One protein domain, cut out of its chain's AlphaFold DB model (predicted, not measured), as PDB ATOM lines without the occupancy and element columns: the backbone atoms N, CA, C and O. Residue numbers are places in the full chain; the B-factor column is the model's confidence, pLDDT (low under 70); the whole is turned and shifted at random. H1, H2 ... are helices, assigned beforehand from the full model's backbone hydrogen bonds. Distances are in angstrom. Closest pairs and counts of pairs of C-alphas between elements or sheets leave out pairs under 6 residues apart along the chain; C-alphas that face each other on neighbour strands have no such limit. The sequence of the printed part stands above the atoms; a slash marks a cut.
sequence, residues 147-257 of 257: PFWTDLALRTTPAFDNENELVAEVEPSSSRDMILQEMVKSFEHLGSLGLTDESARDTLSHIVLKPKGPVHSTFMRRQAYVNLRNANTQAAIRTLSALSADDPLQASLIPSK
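What this domain is: This is residues 147 to 257 of the 257 residues of an uncharacterized protein of Proteobacteria bacterium (UniProt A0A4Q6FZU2). A flat slab of helices, built round an up-and-down bundle of H3, H4 and H6, each running against the one before it in the chain. H1 packs on H3 and H4 on one side of the bundle and H7 packs on H4 and H6 on the other, while the short helices H2, H5 and H8 lie by the end where H3 and H6 begin. The printed part has 111 residues, with eight named helices, H1 to H8 in that order along the chain, and no named strand; its class is all helix. It is compact, with a radius of gyration of the C-alphas of 13.7 A, and spans 36 by 36 by 17 A.

How they stand to each other: H3, residues 174 to 193, touches H6, residues 218 to 231, the same way at a shallow tilt of 21 degrees; the closest C-alphas, of Gly 191 and Asn 227, are 4.6 A apart. H3 forms a hairpin with H4, residues 198 to 209, at a steep tilt of 45 degrees; residues 187 to 193 of H3 alone touch residues 200 to 204 of H4 alone, closest at C-alphas 190 and 200, 5.1 A. H4 touches H6 opposite ways at a shallow tilt of 28 degrees, closest at C-alphas 208 and 221, 4.9 A. H1, residues 147 to 154, touches residues 182 to 190 of H3 alone at a steep tilt of 55 degrees, closest at C-alphas 149 and 186, 4.8 A. H1 also touches H4, closest at C-alphas 150 and 203, 6.7 A. H7, residues 233 to 241, touches H4, closest at C-alphas 205 and 239, 6.1 A. H7 makes a hairpin with H6, at 34 degrees, only just shallow; residues 225 to 229 of H6 alone touch it, closest at C-alphas 229 and 236, 4.9 A. H2, residues 163 to 168, is about perpendicular to H3, at 76 degrees, and touches its residues 175 to 180 alone, closest at C-alphas 166 and 176, 5.3 A. H5, residues 213 to 216, touches H2, closest at C-alphas 164 and 214, 5.1 A. H8, residues 248 to 253, touches residues 218 to 222 of H6 alone, closest at C-alphas 218 and 249, 5.5 A. In H1, H2, H3, H4, H6, H7 and H8 every O i to N i+4 pair is within hydrogen-bond range; H5 is too short for such a pair.

Where its parts are: H3 is 28.4 A from first to last C-alpha, from (112.664, 277.884, 197.793) to (136.894, 283.647, 211.533). H6 measures 19.7 A and H4 16.1 A. H8 ends at C-alpha 253, (118.896, 278.864, 225.345).

The domain as a whole: The C-alphas farthest apart, of Asp 161 and Lys 257, are 41.5 A apart. The printed part has no cut and no long link. Mean pLDDT of the printed part is 93.4; residues 254 to 257 are under 70.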
ATOM      1  N   PRO A 147     133.992 290.514 205.072       97.38
ATOM      2  CA  PRO A 147     132.959 291.495 204.744       97.38
ATOM      3  C   PRO A 147     131.789 290.870 203.979       97.38
ATOM      4  O   PRO A 147     130.637 291.230 204.211       97.38
ATOM      5  N   PHE A 148     132.069 289.899 203.100       97.56
ATOM      6  CA  PHE A 148     131.057 289.177 202.322       97.56
ATOM      7  C   PHE A 148     130.136 288.367 203.239       97.56
ATOM      8  O   PHE A 148     128.913 288.468 203.148       97.56
ATOM      9  N   TRP A 149     130.713 287.631 204.194       98.06
ATOM     10  CA  TRP A 149     129.923 286.930 205.206       98.06
ATOM     11  C   TRP A 149     129.172 287.901 206.123       98.06
ATOM     12  O   TRP A 149     128.031 287.629 206.481       98.06
ATOM     13  N   THR A 150     129.754 289.059 206.447       98.06
ATOM     14  CA  THR A 150     129.093 290.107 207.243       98.06
ATOM     15  C   THR A 150     127.867 290.699 206.535       98.06
ATOM     16  O   THR A 150     126.824 290.861 207.171       98.06
ATOM     17  N   ASP A 151     127.932 290.959 205.223       97.50
ATOM     18  CA  ASP A 151     126.781 291.415 204.429       97.50
ATOM     19  C   ASP A 151     125.648 290.370 204.440       97.50
ATOM     20  O   ASP A 151     124.520 290.676 204.848       97.50
ATOM     21  N   LEU A 152     125.973 289.111 204.105       97.12
ATOM     22  CA  LEU A 152     125.019 287.994 204.100       97.12
ATOM     23  C   LEU A 152     124.391 287.727 205.478       97.12
ATOM     24  O   LEU A 152     123.222 287.330 205.541       97.12
ATOM     25  N   ALA A 153     125.135 287.959 206.562       97.69
ATOM     26  CA  ALA A 153     124.691 287.747 207.939       97.69
ATOM     27  C   ALA A 153     123.774 288.870 208.456       97.69
ATOM     28  O   ALA A 153     122.803 288.604 209.171       97.69
ATOM     29  N   LEU A 154     124.053 290.126 208.086       96.94
ATOM     30  CA  LEU A 154     123.271 291.310 208.474       96.94
ATOM     31  C   LEU A 154     122.106 291.620 207.512       96.94
ATOM     32  O   LEU A 154     121.270 292.479 207.809       96.94
ATOM     33  N   ARG A 155     122.042 290.918 206.370       94.62
ATOM     34  CA  ARG A 155     121.171 291.224 205.220       94.62
ATOM     35  C   ARG A 155     121.358 292.671 204.765       94.62
ATOM     36  O   ARG A 155     120.383 293.417 204.656       94.62
ATOM     37  N   THR A 156     122.609 293.099 204.587       94.75
ATOM     38  CA  THR A 156     122.924 294.452 204.097       94.75
ATOM     39  C   THR A 156     122.514 294.579 202.633       94.75
ATOM     40  O   THR A 156     121.756 295.486 202.296       94.75
ATOM     41  N   THR A 157     122.902 293.605 201.810       93.75
ATOM     42  CA  THR A 157     122.462 293.428 200.426       93.75
ATOM     43  C   THR A 157     121.483 292.242 200.359       93.75
ATOM     44  O   THR A 157     121.917 291.082 200.302       93.75
ATOM     45  N   PRO A 158     120.157 292.474 200.405       92.00
ATOM     46  CA  PRO A 158     119.167 291.396 200.384       92.00
ATOM     47  C   PRO A 158     119.133 290.660 199.032       92.00
ATOM     48  O   PRO A 158     119.537 291.189 197.999       92.00
ATOM     49  N   ALA A 159     118.641 289.421 199.044       90.50
ATOM     50  CA  ALA A 159     118.391 288.606 197.854       90.50
ATOM     51  C   ALA A 159     117.009 288.877 197.222       90.50
ATOM     52  O   ALA A 159     116.797 288.580 196.045       90.50
ATOM     53  N   PHE A 160     116.075 289.429 198.003       90.62
ATOM     54  CA  PHE A 160     114.713 289.793 197.599       90.62
ATOM     55  C   PHE A 160     114.280 291.070 198.329       90.62
ATOM     56  O   PHE A 160     114.627 291.251 199.492       90.62
ATOM     57  N   ASP A 161     113.455 291.918 197.715       90.50
ATOM     58  CA  ASP A 161     112.966 293.141 198.379       90.50
ATOM     59  C   ASP A 161     112.097 292.842 199.619       90.50
ATOM     60  O   ASP A 161     112.033 293.643 200.552       90.50
ATOM     61  N   ASN A 162     111.463 291.662 199.659       92.06
ATOM     62  CA  ASN A 162     110.521 291.250 200.697       92.06
ATOM     63  C   ASN A 162     110.985 290.050 201.554       92.06
ATOM     64  O   ASN A 162     110.156 289.265 202.012       92.06
ATOM     65  N   GLU A 163     112.290 289.902 201.843       92.25
ATOM     66  CA  GLU A 163     112.813 288.769 202.649       92.25
ATOM     67  C   GLU A 163     112.080 288.542 203.981       92.25
ATOM     68  O   GLU A 163     111.930 287.405 204.423       92.25
ATOM     69  N   ASN A 164     111.619 289.616 204.630       93.31
ATOM     70  CA  ASN A 164     110.892 289.532 205.896       93.31
ATOM     71  C   ASN A 164     109.505 288.890 205.758       93.31
ATOM     72  O   ASN A 164     109.032 288.288 206.717       93.31
ATOM     73  N   GLU A 165     108.870 289.006 204.591       94.06
ATOM     74  CA  GLU A 165     107.626 288.301 204.273       94.06
ATOM     75  C   GLU A 165     107.948 286.835 203.975       94.06
ATOM     76  O   GLU A 165     107.434 285.956 204.657       94.06
ATOM     77  N   LEU A 166     108.895 286.587 203.061       93.12
ATOM     78  CA  LEU A 166     109.335 285.246 202.650       93.12
ATOM     79  C   LEU A 166     109.791 284.377 203.835       93.12
ATOM     80  O   LEU A 166     109.478 283.195 203.899       93.12
ATOM     81  N   VAL A 167     110.507 284.937 204.815       92.62
ATOM     82  CA  VAL A 167     110.928 284.190 206.019       92.62
ATOM     83  C   VAL A 167     109.798 284.017 207.042       92.62
ATOM     84  O   VAL A 167     109.837 283.072 207.833       92.62
ATOM     85  N   ALA A 168     108.774 284.874 207.010       91.56
ATOM     86  CA  ALA A 168     107.566 284.737 207.823       91.56
ATOM     87  C   ALA A 168     106.499 283.809 207.200       91.56
ATOM     88  O   ALA A 168     105.512 283.499 207.872       91.56
ATOM     89  N   GLU A 169     106.685 283.341 205.958       90.69
ATOM     90  CA  GLU A 169     105.817 282.341 205.324       90.69
ATOM     91  C   GLU A 169     105.726 281.062 206.177       90.69
ATOM     92  O   GLU A 169     106.730 280.512 206.645       90.69
ATOM     93  N   VAL A 170     104.490 280.587 206.373       86.31
ATOM     94  CA  VAL A 170     104.193 279.347 207.112       86.31
ATOM     95  C   VAL A 170     104.564 278.114 206.283       86.31
ATOM     96  O   VAL A 170     105.038 277.121 206.835       86.31
ATOM     97  N   GLU A 171     104.370 278.181 204.965       88.06
ATOM     98  CA  GLU A 171     104.789 277.135 204.032       88.06
ATOM     99  C   GLU A 171     106.236 277.385 203.560       88.06
ATOM    100  O   GLU A 171     106.619 278.531 203.325       88.06
ATOM    101  N   PRO A 172     107.076 276.341 203.429       87.25
ATOM    102  CA  PRO A 172     108.459 276.506 202.997       87.25
ATOM    103  C   PRO A 172     108.547 276.788 201.489       87.25
ATOM    104  O   PRO A 172     108.224 275.929 200.667       87.25
ATOM    105  N   SER A 173     109.038 277.973 201.123       91.62
ATOM    106  CA  SER A 173     109.368 278.341 199.743       91.62
ATOM    107  C   SER A 173     110.872 278.206 199.454       91.62
ATOM    108  O   SER A 173     111.717 278.332 200.342       91.62
ATOM    109  N   SER A 174     111.246 277.975 198.190       91.50
ATOM    110  CA  SER A 174     112.664 277.884 197.793       91.50
ATOM    111  C   SER A 174     113.423 279.199 198.011       91.50
ATOM    112  O   SER A 174     114.597 279.177 198.378       91.50
ATOM    113  N   SER A 175     112.745 280.340 197.851       92.56
ATOM    114  CA  SER A 175     113.269 281.673 198.170       92.56
ATOM    115  C   SER A 175     113.605 281.810 199.656       92.56
ATOM    116  O   SER A 175     114.713 282.218 200.003       92.56
ATOM    117  N   ARG A 176     112.676 281.412 200.535       93.69
ATOM    118  CA  ARG A 176     112.871 281.364 201.987       93.69
ATOM    119  C   ARG A 176     114.056 280.478 202.355       93.69
ATOM    120  O   ARG A 176     114.958 280.927 203.056       93.69
ATOM    121  N   ASP A 177     114.098 279.249 201.853       93.06
ATOM    122  CA  ASP A 177     115.165 278.309 202.198       93.06
ATOM    123  C   ASP A 177     116.543 278.767 201.680       93.06
ATOM    124  O   ASP A 177     117.547 278.540 202.355       93.06
ATOM    125  N   MET A 178     116.608 279.493 200.555       93.44
ATOM    126  CA  MET A 178     117.836 280.145 200.077       93.44
ATOM    127  C   MET A 178     118.335 281.217 201.060       93.44
ATOM    128  O   MET A 178     119.501 281.177 201.456       93.44
ATOM    129  N   ILE A 179     117.458 282.125 201.513       94.81
ATOM    130  CA  ILE A 179     117.783 283.162 202.514       94.81
ATOM    131  C   ILE A 179     118.315 282.508 203.795       94.81
ATOM    132  O   ILE A 179     119.378 282.875 204.296       94.81
ATOM    133  N   LEU A 180     117.612 281.492 204.302       94.75
ATOM    134  CA  LEU A 180     117.988 280.807 205.538       94.75
ATOM    135  C   LEU A 180     119.330 280.059 205.402       94.75
ATOM    136  O   LEU A 180     120.117 280.057 206.349       94.75
ATOM    137  N   GLN A 181     119.635 279.474 204.237       95.31
ATOM    138  CA  GLN A 181     120.926 278.824 203.974       95.31
ATOM    139  C   GLN A 181     122.093 279.811 203.839       95.31
ATOM    140  O   GLN A 181     123.178 279.518 204.344       95.31
ATOM    141  N   GLU A 182     121.901 280.968 203.191       95.94
ATOM    142  CA  GLU A 182     122.908 282.042 203.167       95.94
ATOM    143  C   GLU A 182     123.265 282.478 204.594       95.94
ATOM    144  O   GLU A 182     124.442 282.563 204.948       95.94
ATOM    145  N   MET A 183     122.246 282.695 205.432       97.12
ATOM    146  CA  MET A 183     122.421 283.140 206.813       97.12
ATOM    147  C   MET A 183     123.147 282.095 207.666       97.12
ATOM    148  O   MET A 183     124.140 282.433 208.307       97.12
ATOM    149  N   VAL A 184     122.738 280.821 207.625       97.38
ATOM    150  CA  VAL A 184     123.414 279.742 208.377       97.38
ATOM    151  C   VAL A 184     124.893 279.634 207.998       97.38
ATOM    152  O   VAL A 184     125.737 279.673 208.893       97.38
ATOM    153  N   LYS A 185     125.217 279.605 206.695       97.44
ATOM    154  CA  LYS A 185     126.610 279.579 206.214       97.44
ATOM    155  C   LYS A 185     127.392 280.803 206.679       97.44
ATOM    156  O   LYS A 185     128.507 280.665 207.176       97.44
ATOM    157  N   SER A 186     126.807 281.997 206.575       98.25
ATOM    158  CA  SER A 186     127.467 283.228 207.022       98.25
ATOM    159  C   SER A 186     127.803 283.196 208.518       98.25
ATOM    160  O   SER A 186     128.899 283.596 208.903       98.25
ATOM    161  N   PHE A 187     126.925 282.640 209.362       98.44
ATOM    162  CA  PHE A 187     127.189 282.511 210.795       98.44
ATOM    163  C   PHE A 187     128.274 281.469 211.099       98.44
ATOM    164  O   PHE A 187     129.021 281.637 212.060       98.44
ATOM    165  N   GLU A 188     128.376 280.413 210.290       97.75
ATOM    166  CA  GLU A 188     129.401 279.369 210.409       97.75
ATOM    167  C   GLU A 188     130.791 279.893 210.007       97.75
ATOM    168  O   GLU A 188     131.738 279.747 210.783       97.75
ATOM    169  N   HIS A 189     130.918 280.600 208.876       98.19
ATOM    170  CA  HIS A 189     132.187 281.234 208.492       98.19
ATOM    171  C   HIS A 189     132.584 282.364 209.455       98.19
ATOM    172  O   HIS A 189     133.732 282.401 209.892       98.19
ATOM    173  N   LEU A 190     131.657 283.230 209.886       98.38
ATOM    174  CA  LEU A 190     131.945 284.230 210.931       98.38
ATOM    175  C   LEU A 190     132.300 283.580 212.280       98.38
ATOM    176  O   LEU A 190     133.071 284.152 213.048       98.38
ATOM    177  N   GLY A 191     131.787 282.381 212.572       97.62
ATOM    178  CA  GLY A 191     132.185 281.582 213.734       97.62
ATOM    179  C   GLY A 191     133.620 281.059 213.625       97.62
ATOM    180  O   GLY A 191     134.373 281.137 214.593       97.62
ATOM    181  N   SER A 192     134.013 280.580 212.442       97.00
ATOM    182  CA  SER A 192     135.385 280.148 212.136       97.00
ATOM    183  C   SER A 192     136.374 281.318 212.231       97.00
ATOM    184  O   SER A 192     137.323 281.278 213.014       97.00
ATOM    185  N   LEU A 193     136.093 282.416 211.520       96.69
ATOM    186  CA  LEU A 193     136.894 283.647 211.533       96.69
ATOM    187  C   LEU A 193     136.957 284.270 212.935       96.69
ATOM    188  O   LEU A 193     138.006 284.751 213.359       96.69
ATOM    189  N   GLY A 194     135.862 284.191 213.697       96.69
ATOM    190  CA  GLY A 194     135.753 284.707 215.060       96.69
ATOM    191  C   GLY A 194     136.717 284.084 216.079       96.69
ATOM    192  O   GLY A 194     136.870 284.640 217.170       96.69
ATOM    193  N   LEU A 195     137.393 282.976 215.749       95.62
ATOM    194  CA  LEU A 195     138.482 282.416 216.560       95.62
ATOM    195  C   LEU A 195     139.683 283.373 216.665       95.62
ATOM    196  O   LEU A 195     140.364 283.387 217.690       95.62
ATOM    197  N   THR A 196     139.928 284.188 215.636       95.81
ATOM    198  CA  THR A 196     141.025 285.169 215.588       95.81
ATOM    199  C   THR A 196     140.508 286.601 215.456       95.81
ATOM    200  O   THR A 196     140.950 287.473 216.202       95.81
ATOM    201  N   ASP A 197     139.515 286.843 214.601       95.94
ATOM    202  CA  ASP A 197     138.963 288.167 214.302       95.94
ATOM    203  C   ASP A 197     137.921 288.634 215.341       95.94
ATOM    204  O   ASP A 197     136.994 287.906 215.699       95.94
ATOM    205  N   GLU A 198     138.056 289.868 215.830       97.12
ATOM    206  CA  GLU A 198     137.085 290.509 216.728       97.12
ATOM    207  C   GLU A 198     135.822 290.973 215.999       97.12
ATOM    208  O   GLU A 198     134.716 290.764 216.491       97.12
ATOM    209  N   SER A 199     135.958 291.513 214.791       97.56
ATOM    210  CA  SER A 199     134.846 292.067 214.014       97.56
ATOM    211  C   SER A 199     133.825 290.999 213.598       97.56
ATOM    212  O   SER A 199     132.618 291.259 213.562       97.56
ATOM    213  N   ALA A 200     134.282 289.765 213.366       98.00
ATOM    214  CA  ALA A 200     133.416 288.615 213.121       98.00
ATOM    215  C   ALA A 200     132.621 288.213 214.382       98.00
ATOM    216  O   ALA A 200     131.418 287.944 214.303       98.00
ATOM    217  N   ARG A 201     133.253 288.257 215.569       98.31
ATOM    218  CA  ARG A 201     132.570 288.050 216.863       98.31
ATOM    219  C   ARG A 201     131.557 289.159 217.147       98.31
ATOM    220  O   ARG A 201     130.448 288.865 217.595       98.31
ATOM    221  N   ASP A 202     131.905 290.408 216.864       98.44
ATOM    222  CA  ASP A 202     131.022 291.558 217.062       98.44
ATOM    223  C   ASP A 202     129.823 291.524 216.108       98.44
ATOM    224  O   ASP A 202     128.707 291.817 216.530       98.44
ATOM    225  N   THR A 203     130.005 291.065 214.867       98.56
ATOM    226  CA  THR A 203     128.909 290.844 213.907       98.56
ATOM    227  C   THR A 203     127.922 289.791 214.415       98.56
ATOM    228  O   THR A 203     126.717 290.046 214.471       98.56
ATOM    229  N   LEU A 204     128.409 288.633 214.879       98.56
ATOM    230  CA  LEU A 204     127.554 287.606 215.489       98.56
ATOM    231  C   LEU A 204     126.850 288.119 216.759       98.56
ATOM    232  O   LEU A 204     125.661 287.865 216.956       98.56
ATOM    233  N   SER A 205     127.556 288.886 217.594       98.38
ATOM    234  CA  SER A 205     126.997 289.516 218.800       98.38
ATOM    235  C   SER A 205     125.914 290.547 218.454       98.38
ATOM    236  O   SER A 205     124.878 290.606 219.115       98.38
ATOM    237  N   HIS A 206     126.103 291.319 217.379       98.25
ATOM    238  CA  HIS A 206     125.125 292.272 216.858       98.25
ATOM    239  C   HIS A 206     123.844 291.563 216.422       98.25
ATOM    240  O   HIS A 206     122.767 291.974 216.835       98.25
ATOM    241  N   ILE A 207     123.943 290.477 215.650       97.94
ATOM    242  CA  ILE A 207     122.780 289.703 215.175       97.94
ATOM    243  C   ILE A 207     121.983 289.125 216.350       97.94
ATOM    244  O   ILE A 207     120.752 289.117 216.335       97.94
ATOM    245  N   VAL A 208     122.676 288.689 217.405       97.81
ATOM    246  CA  VAL A 208     122.037 288.235 218.644       97.81
ATOM    247  C   VAL A 208     121.307 289.381 219.355       97.81
ATOM    248  O   VAL A 208     120.154 289.201 219.738       97.81
ATOM    249  N   LEU A 209     121.934 290.549 219.524       97.38
ATOM    250  CA  LEU A 209     121.405 291.665 220.329       97.38
ATOM    251  C   LEU A 209     120.427 292.592 219.589       97.38
ATOM    252  O   LEU A 209     119.629 293.270 220.229       97.38
ATOM    253  N   LYS A 210     120.515 292.674 218.259       96.25
ATOM    254  CA  LYS A 210     119.820 293.659 217.413       96.25
ATOM    255  C   LYS A 210     119.232 292.984 216.162       96.25
ATOM    256  O   LYS A 210     119.711 293.221 215.053       96.25
ATOM    257  N   PRO A 211     118.208 292.127 216.318       94.69
ATOM    258  CA  PRO A 211     117.581 291.453 215.188       94.69
ATOM    259  C   PRO A 211     116.854 292.424 214.244       94.69
ATOM    260  O   PRO A 211     116.098 293.298 214.673       94.69
ATOM    261  N   LYS A 212     117.035 292.223 212.938       92.56
ATOM    262  CA  LYS A 212     116.408 292.968 211.839       92.56
ATOM    263  C   LYS A 212     115.142 292.250 211.351       92.56
ATOM    264  O   LYS A 212     115.139 291.654 210.282       92.56
ATOM    265  N   GLY A 213     114.060 292.295 212.127       91.25
ATOM    266  CA  GLY A 213     112.777 291.681 211.739       91.25
ATOM    267  C   GLY A 213     112.816 290.141 211.611       91.25
ATOM    268  O   GLY A 213     113.714 289.507 212.172       91.25
ATOM    269  N   PRO A 214     111.842 289.525 210.906       93.69
ATOM    270  CA  PRO A 214     111.715 288.070 210.758       93.69
ATOM    271  C   PRO A 214     112.963 287.312 210.288       93.69
ATOM    272  O   PRO A 214     113.170 286.185 210.744       93.69
ATOM    273  N   VAL A 215     113.823 287.898 209.441       94.38
ATOM    274  CA  VAL A 215     115.070 287.229 209.008       94.38
ATOM    275  C   VAL A 215     115.974 286.881 210.200       94.38
ATOM    276  O   VAL A 215     116.490 285.766 210.291       94.38
ATOM    277  N   HIS A 216     116.071 287.760 211.202       96.56
ATOM    278  CA  HIS A 216     116.747 287.482 212.476       96.56
ATOM    279  C   HIS A 216     115.779 286.916 213.527       96.56
ATOM    280  O   HIS A 216     115.753 287.345 214.681       96.56
ATOM    281  N   SER A 217     114.996 285.909 213.132       94.75
ATOM    282  CA  SER A 217     114.163 285.103 214.032       94.75
ATOM    283  C   SER A 217     114.954 284.511 215.208       94.75
ATOM    284  O   SER A 217     116.169 284.308 215.134       94.75
ATOM    285  N   THR A 218     114.264 284.133 216.290       95.38
ATOM    286  CA  THR A 218     114.870 283.475 217.465       95.38
ATOM    287  C   THR A 218     115.715 282.250 217.095       95.38
ATOM    288  O   THR A 218     116.756 282.020 217.704       95.38
ATOM    289  N   PHE A 219     115.324 281.500 216.057       93.94
ATOM    290  CA  PHE A 219     116.117 280.388 215.522       93.94
ATOM    291  C   PHE A 219     117.457 280.858 214.929       93.94
ATOM    292  O   PHE A 219     118.504 280.315 215.280       93.94
ATOM    293  N   MET A 220     117.451 281.899 214.090       96.69
ATOM    294  CA  MET A 220     118.681 282.427 213.488       96.69
ATOM    295  C   MET A 220     119.585 283.110 214.513       96.69
ATOM    296  O   MET A 220     120.791 282.867 214.522       96.69
ATOM    297  N   ARG A 221     119.016 283.859 215.465       97.81
ATOM    298  CA  ARG A 221     119.773 284.417 216.599       97.81
ATOM    299  C   ARG A 221     120.415 283.311 217.447       97.81
ATOM    300  O   ARG A 221     121.545 283.465 217.898       97.81
ATOM    301  N   ARG A 222     119.744 282.165 217.619       97.31
ATOM    302  CA  ARG A 222     120.292 280.979 218.303       97.31
ATOM    303  C   ARG A 222     121.453 280.347 217.531       97.31
ATOM    304  O   ARG A 222     122.442 279.985 218.165       97.31
ATOM    305  N   GLN A 223     121.387 280.269 216.200       97.75
ATOM    306  CA  GLN A 223     122.506 279.788 215.375       97.75
ATOM    307  C   GLN A 223     123.702 280.758 215.409       97.75
ATOM    308  O   GLN A 223     124.840 280.316 215.584       97.75
ATOM    309  N   ALA A 224     123.465 282.072 215.337       98.38
ATOM    310  CA  ALA A 224     124.511 283.084 215.511       98.38
ATOM    311  C   ALA A 224     125.159 283.006 216.910       98.38
ATOM    312  O   ALA A 224     126.383 282.990 217.025       98.38
ATOM    313  N   TYR A 225     124.356 282.850 217.971       98.25
ATOM    314  CA  TYR A 225     124.842 282.672 219.343       98.25
ATOM    315  C   TYR A 225     125.683 281.399 219.529       98.25
ATOM    316  O   TYR A 225     126.707 281.432 220.212       98.25
ATOM    317  N   VAL A 226     125.284 280.270 218.931       97.81
ATOM    318  CA  VAL A 226     126.062 279.021 219.008       97.81
ATOM    319  C   VAL A 226     127.424 279.191 218.336       97.81
ATOM    320  O   VAL A 226     128.429 278.814 218.937       97.81
ATOM    321  N   ASN A 227     127.479 279.816 217.158       98.44
ATOM    322  CA  ASN A 227     128.743 280.107 216.480       98.44
ATOM    323  C   ASN A 227     129.610 281.097 217.275       98.44
ATOM    324  O   ASN A 227     130.784 280.817 217.503       98.44
ATOM    325  N   LEU A 228     129.025 282.169 217.825       98.50
ATOM    326  CA  LEU A 228     129.720 283.107 218.716       98.50
ATOM    327  C   LEU A 228     130.312 282.412 219.947       98.50
ATOM    328  O   LEU A 228     131.433 282.708 220.345       98.50
ATOM    329  N   ARG A 229     129.576 281.478 220.558       97.81
ATOM    330  CA  ARG A 229     130.036 280.718 221.728       97.81
ATOM    331  C   ARG A 229     131.160 279.750 221.375       97.81
ATOM    332  O   ARG A 229     132.061 279.570 222.186       97.81
ATOM    333  N   ASN A 230     131.103 279.132 220.198       97.31
ATOM    334  CA  ASN A 230     132.157 278.244 219.712       97.31
ATOM    335  C   ASN A 230     133.437 279.036 219.366       97.31
ATOM    336  O   ASN A 230     134.530 278.555 219.643       97.31
ATOM    337  N   ALA A 231     133.295 280.258 218.837       97.31
ATOM    338  CA  ALA A 231     134.389 281.192 218.579       97.31
ATOM    339  C   ALA A 231     135.001 281.765 219.873       97.31
ATOM    340  O   ALA A 231     136.218 281.794 220.047       97.31
ATOM    341  N   ASN A 232     134.158 282.246 220.794       97.94
ATOM    342  CA  ASN A 232     134.571 282.883 222.042       97.94
ATOM    343  C   ASN A 232     133.465 282.817 223.116       97.94
ATOM    344  O   ASN A 232     132.559 283.653 223.179       97.94
ATOM    345  N   THR A 233     133.594 281.862 224.040       97.19
ATOM    346  CA  THR A 233     132.673 281.665 225.173       97.19
ATOM    347  C   THR A 233     132.448 282.929 226.012       97.19
ATOM    348  O   THR A 233     131.336 283.150 226.483       97.19
ATOM    349  N   GLN A 234     133.465 283.780 226.198       97.12
ATOM    350  CA  GLN A 234     133.335 285.000 227.008       97.12
ATOM    351  C   GLN A 234     132.520 286.078 226.283       97.12
ATOM    352  O   GLN A 234     131.672 286.721 226.901       97.12
ATOM    353  N   ALA A 235     132.714 286.242 224.971       97.12
ATOM    354  CA  ALA A 235     131.877 287.121 224.155       97.12
ATOM    355  C   ALA A 235     130.413 286.650 224.154       97.12
ATOM    356  O   ALA A 235     129.510 287.462 224.356       97.12
ATOM    357  N   ALA A 236     130.171 285.339 224.041       97.00
ATOM    358  CA  ALA A 236     128.830 284.770 224.140       97.00
ATOM    359  C   ALA A 236     128.179 284.998 225.516       97.00
ATOM    360  O   ALA A 236     127.031 285.429 225.565       97.00
ATOM    361  N   ILE A 237     128.895 284.789 226.628       96.06
ATOM    362  CA  ILE A 237     128.365 285.058 227.979       96.06
ATOM    363  C   ILE A 237     127.981 286.535 228.132       96.06
ATOM    364  O   ILE A 237     126.864 286.822 228.564       96.06
ATOM    365  N   ARG A 238     128.855 287.471 227.722       97.38
ATOM    366  CA  ARG A 238     128.544 288.913 227.733       97.38
ATOM    367  C   ARG A 238     127.292 289.220 226.908       97.38
ATOM    368  O   ARG A 238     126.398 289.907 227.390       97.38
ATOM    369  N   THR A 239     127.204 288.652 225.709       96.81
ATOM    370  CA  THR A 239     126.073 288.832 224.789       96.81
ATOM    371  C   THR A 239     124.766 288.305 225.386       96.81
ATOM    372  O   THR A 239     123.775 289.026 225.398       96.81
ATOM    373  N   LEU A 240     124.759 287.100 225.970       94.69
ATOM    374  CA  LEU A 240     123.586 286.544 226.656       94.69
ATOM    375  C   LEU A 240     123.162 287.407 227.855       94.69
ATOM    376  O   LEU A 240     121.974 287.649 228.037       94.69
ATOM    377  N   SER A 241     124.121 287.921 228.634       94.38
ATOM    378  CA  SER A 241     123.845 288.801 229.783       94.38
ATOM    379  C   SER A 241     123.346 290.206 229.414       94.38
ATOM    380  O   SER A 241     122.838 290.908 230.281       94.38
ATOM    381  N   ALA A 242     123.488 290.613 228.148       96.19
ATOM    382  CA  ALA A 242     123.026 291.900 227.628       96.19
ATOM    383  C   ALA A 242     121.655 291.819 226.921       96.19
ATOM    384  O   ALA A 242     121.132 292.842 226.482       96.19
ATOM    385  N   LEU A 243     121.066 290.622 226.816       94.69
ATOM    386  CA  LEU A 243     119.677 290.436 226.389       94.69
ATOM    387  C   LEU A 243     118.719 290.776 227.537       94.69
ATOM    388  O   LEU A 243     119.018 290.504 228.700       94.69
ATOM    389  N   SER A 244     117.539 291.300 227.206       92.38
ATOM    390  CA  SER A 244     116.477 291.512 228.195       92.38
ATOM    391  C   SER A 244     115.918 290.180 228.715       92.38
ATOM    392  O   SER A 244     115.955 289.166 228.016       92.38
ATOM    393  N   ALA A 245     115.395 290.171 229.943       88.06
ATOM    394  CA  ALA A 245     114.899 288.959 230.610       88.06
ATOM    395  C   ALA A 245     113.617 288.376 229.975       88.06
ATOM    396  O   ALA A 245     113.295 287.210 230.186       88.06
ATOM    397  N   ASP A 246     112.894 289.183 229.198       90.69
ATOM    398  CA  ASP A 246     111.733 288.811 228.385       90.69
ATOM    399  C   ASP A 246     112.097 288.426 226.937       90.69
ATOM    400  O   ASP A 246     111.218 288.060 226.156       90.69
ATOM    401  N   ASP A 247     113.381 288.468 226.560       93.38
ATOM    402  CA  ASP A 247     113.805 288.144 225.200       93.38
ATOM    403  C   ASP A 247     113.577 286.645 224.888       93.38
ATOM    404  O   ASP A 247     114.117 285.775 225.588       93.38
ATOM    405  N   PRO A 248     112.848 286.298 223.805       91.56
ATOM    406  CA  PRO A 248     112.522 284.910 223.469       91.56
ATOM    407  C   PRO A 248     113.755 284.029 223.213       91.56
ATOM    408  O   PRO A 248     113.667 282.800 223.283       91.56
ATOM    409  N   LEU A 249     114.921 284.623 222.936       93.12
ATOM    410  CA  LEU A 249     116.175 283.893 222.812       93.12
ATOM    411  C   LEU A 249     116.649 283.332 224.158       93.12
ATOM    412  O   LEU A 249     117.115 282.192 224.164       93.12
ATOM    413  N   GLN A 250     116.479 284.049 225.280       89.44
ATOM    414  CA  GLN A 250     116.878 283.545 226.605       89.44
ATOM    415  C   GLN A 250     116.150 282.234 226.930       89.44
ATOM    416  O   GLN A 250     116.799 281.227 227.214       89.44
ATOM    417  N   ALA A 251     114.823 282.207 226.768       83.19
ATOM    418  CA  ALA A 251     113.999 281.012 226.977       83.19
ATOM    419  C   ALA A 251     114.344 279.842 226.024       83.19
ATOM    420  O   ALA A 251     114.154 278.679 226.368       83.19
ATOM    421  N   SER A 252     114.886 280.122 224.830       84.94
ATOM    422  CA  SER A 252     115.324 279.087 223.871       84.94
ATOM    423  C   SER A 252     116.746 278.538 224.117       84.94
ATOM    424  O   SER A 252     117.156 277.537 223.507       84.94
ATOM    425  N   LEU A 253     117.519 279.212 224.976       81.50
ATOM    426  CA  LEU A 253     118.896 278.864 225.345       81.50
ATOM    427  C   LEU A 253     118.988 278.266 226.753       81.50
ATOM    428  O   LEU A 253     119.807 277.375 226.981       81.50
ATOM    429  N   ILE A 254     118.148 278.737 227.674       68.69
ATOM    430  CA  ILE A 254     118.043 278.269 229.055       68.69
ATOM    431  C   ILE A 254     116.731 277.478 229.166       68.69
ATOM    432  O   ILE A 254     115.675 278.093 229.303       68.69
ATOM    433  N   PRO A 255     116.753 276.133 229.090       52.16
ATOM    434  CA  PRO A 255     115.537 275.349 229.267       52.16
ATOM    435  C   PRO A 255     115.009 275.526 230.694       52.16
ATOM    436  O   PRO A 255     115.723 275.253 231.665       52.16
ATOM    437  N   SER A 256     113.758 275.974 230.809       49.84
ATOM    438  CA  SER A 256     113.029 276.044 232.077       49.84
ATOM    439  C   SER A 256     113.036 274.684 232.783       49.84
ATOM    440  O   SER A 256     112.868 273.647 232.137       49.84
ATOM    441  N   LYS A 257     113.246 274.707 234.102       40.66
ATOM    442  CA  LYS A 257     113.143 273.533 234.981       40.66
ATOM    443  C   LYS A 257     111.705 273.294 235.426       40.66
ATOM    444  O   LYS A 257     110.986 274.306 235.566       40.66
TER     445      LYS A 257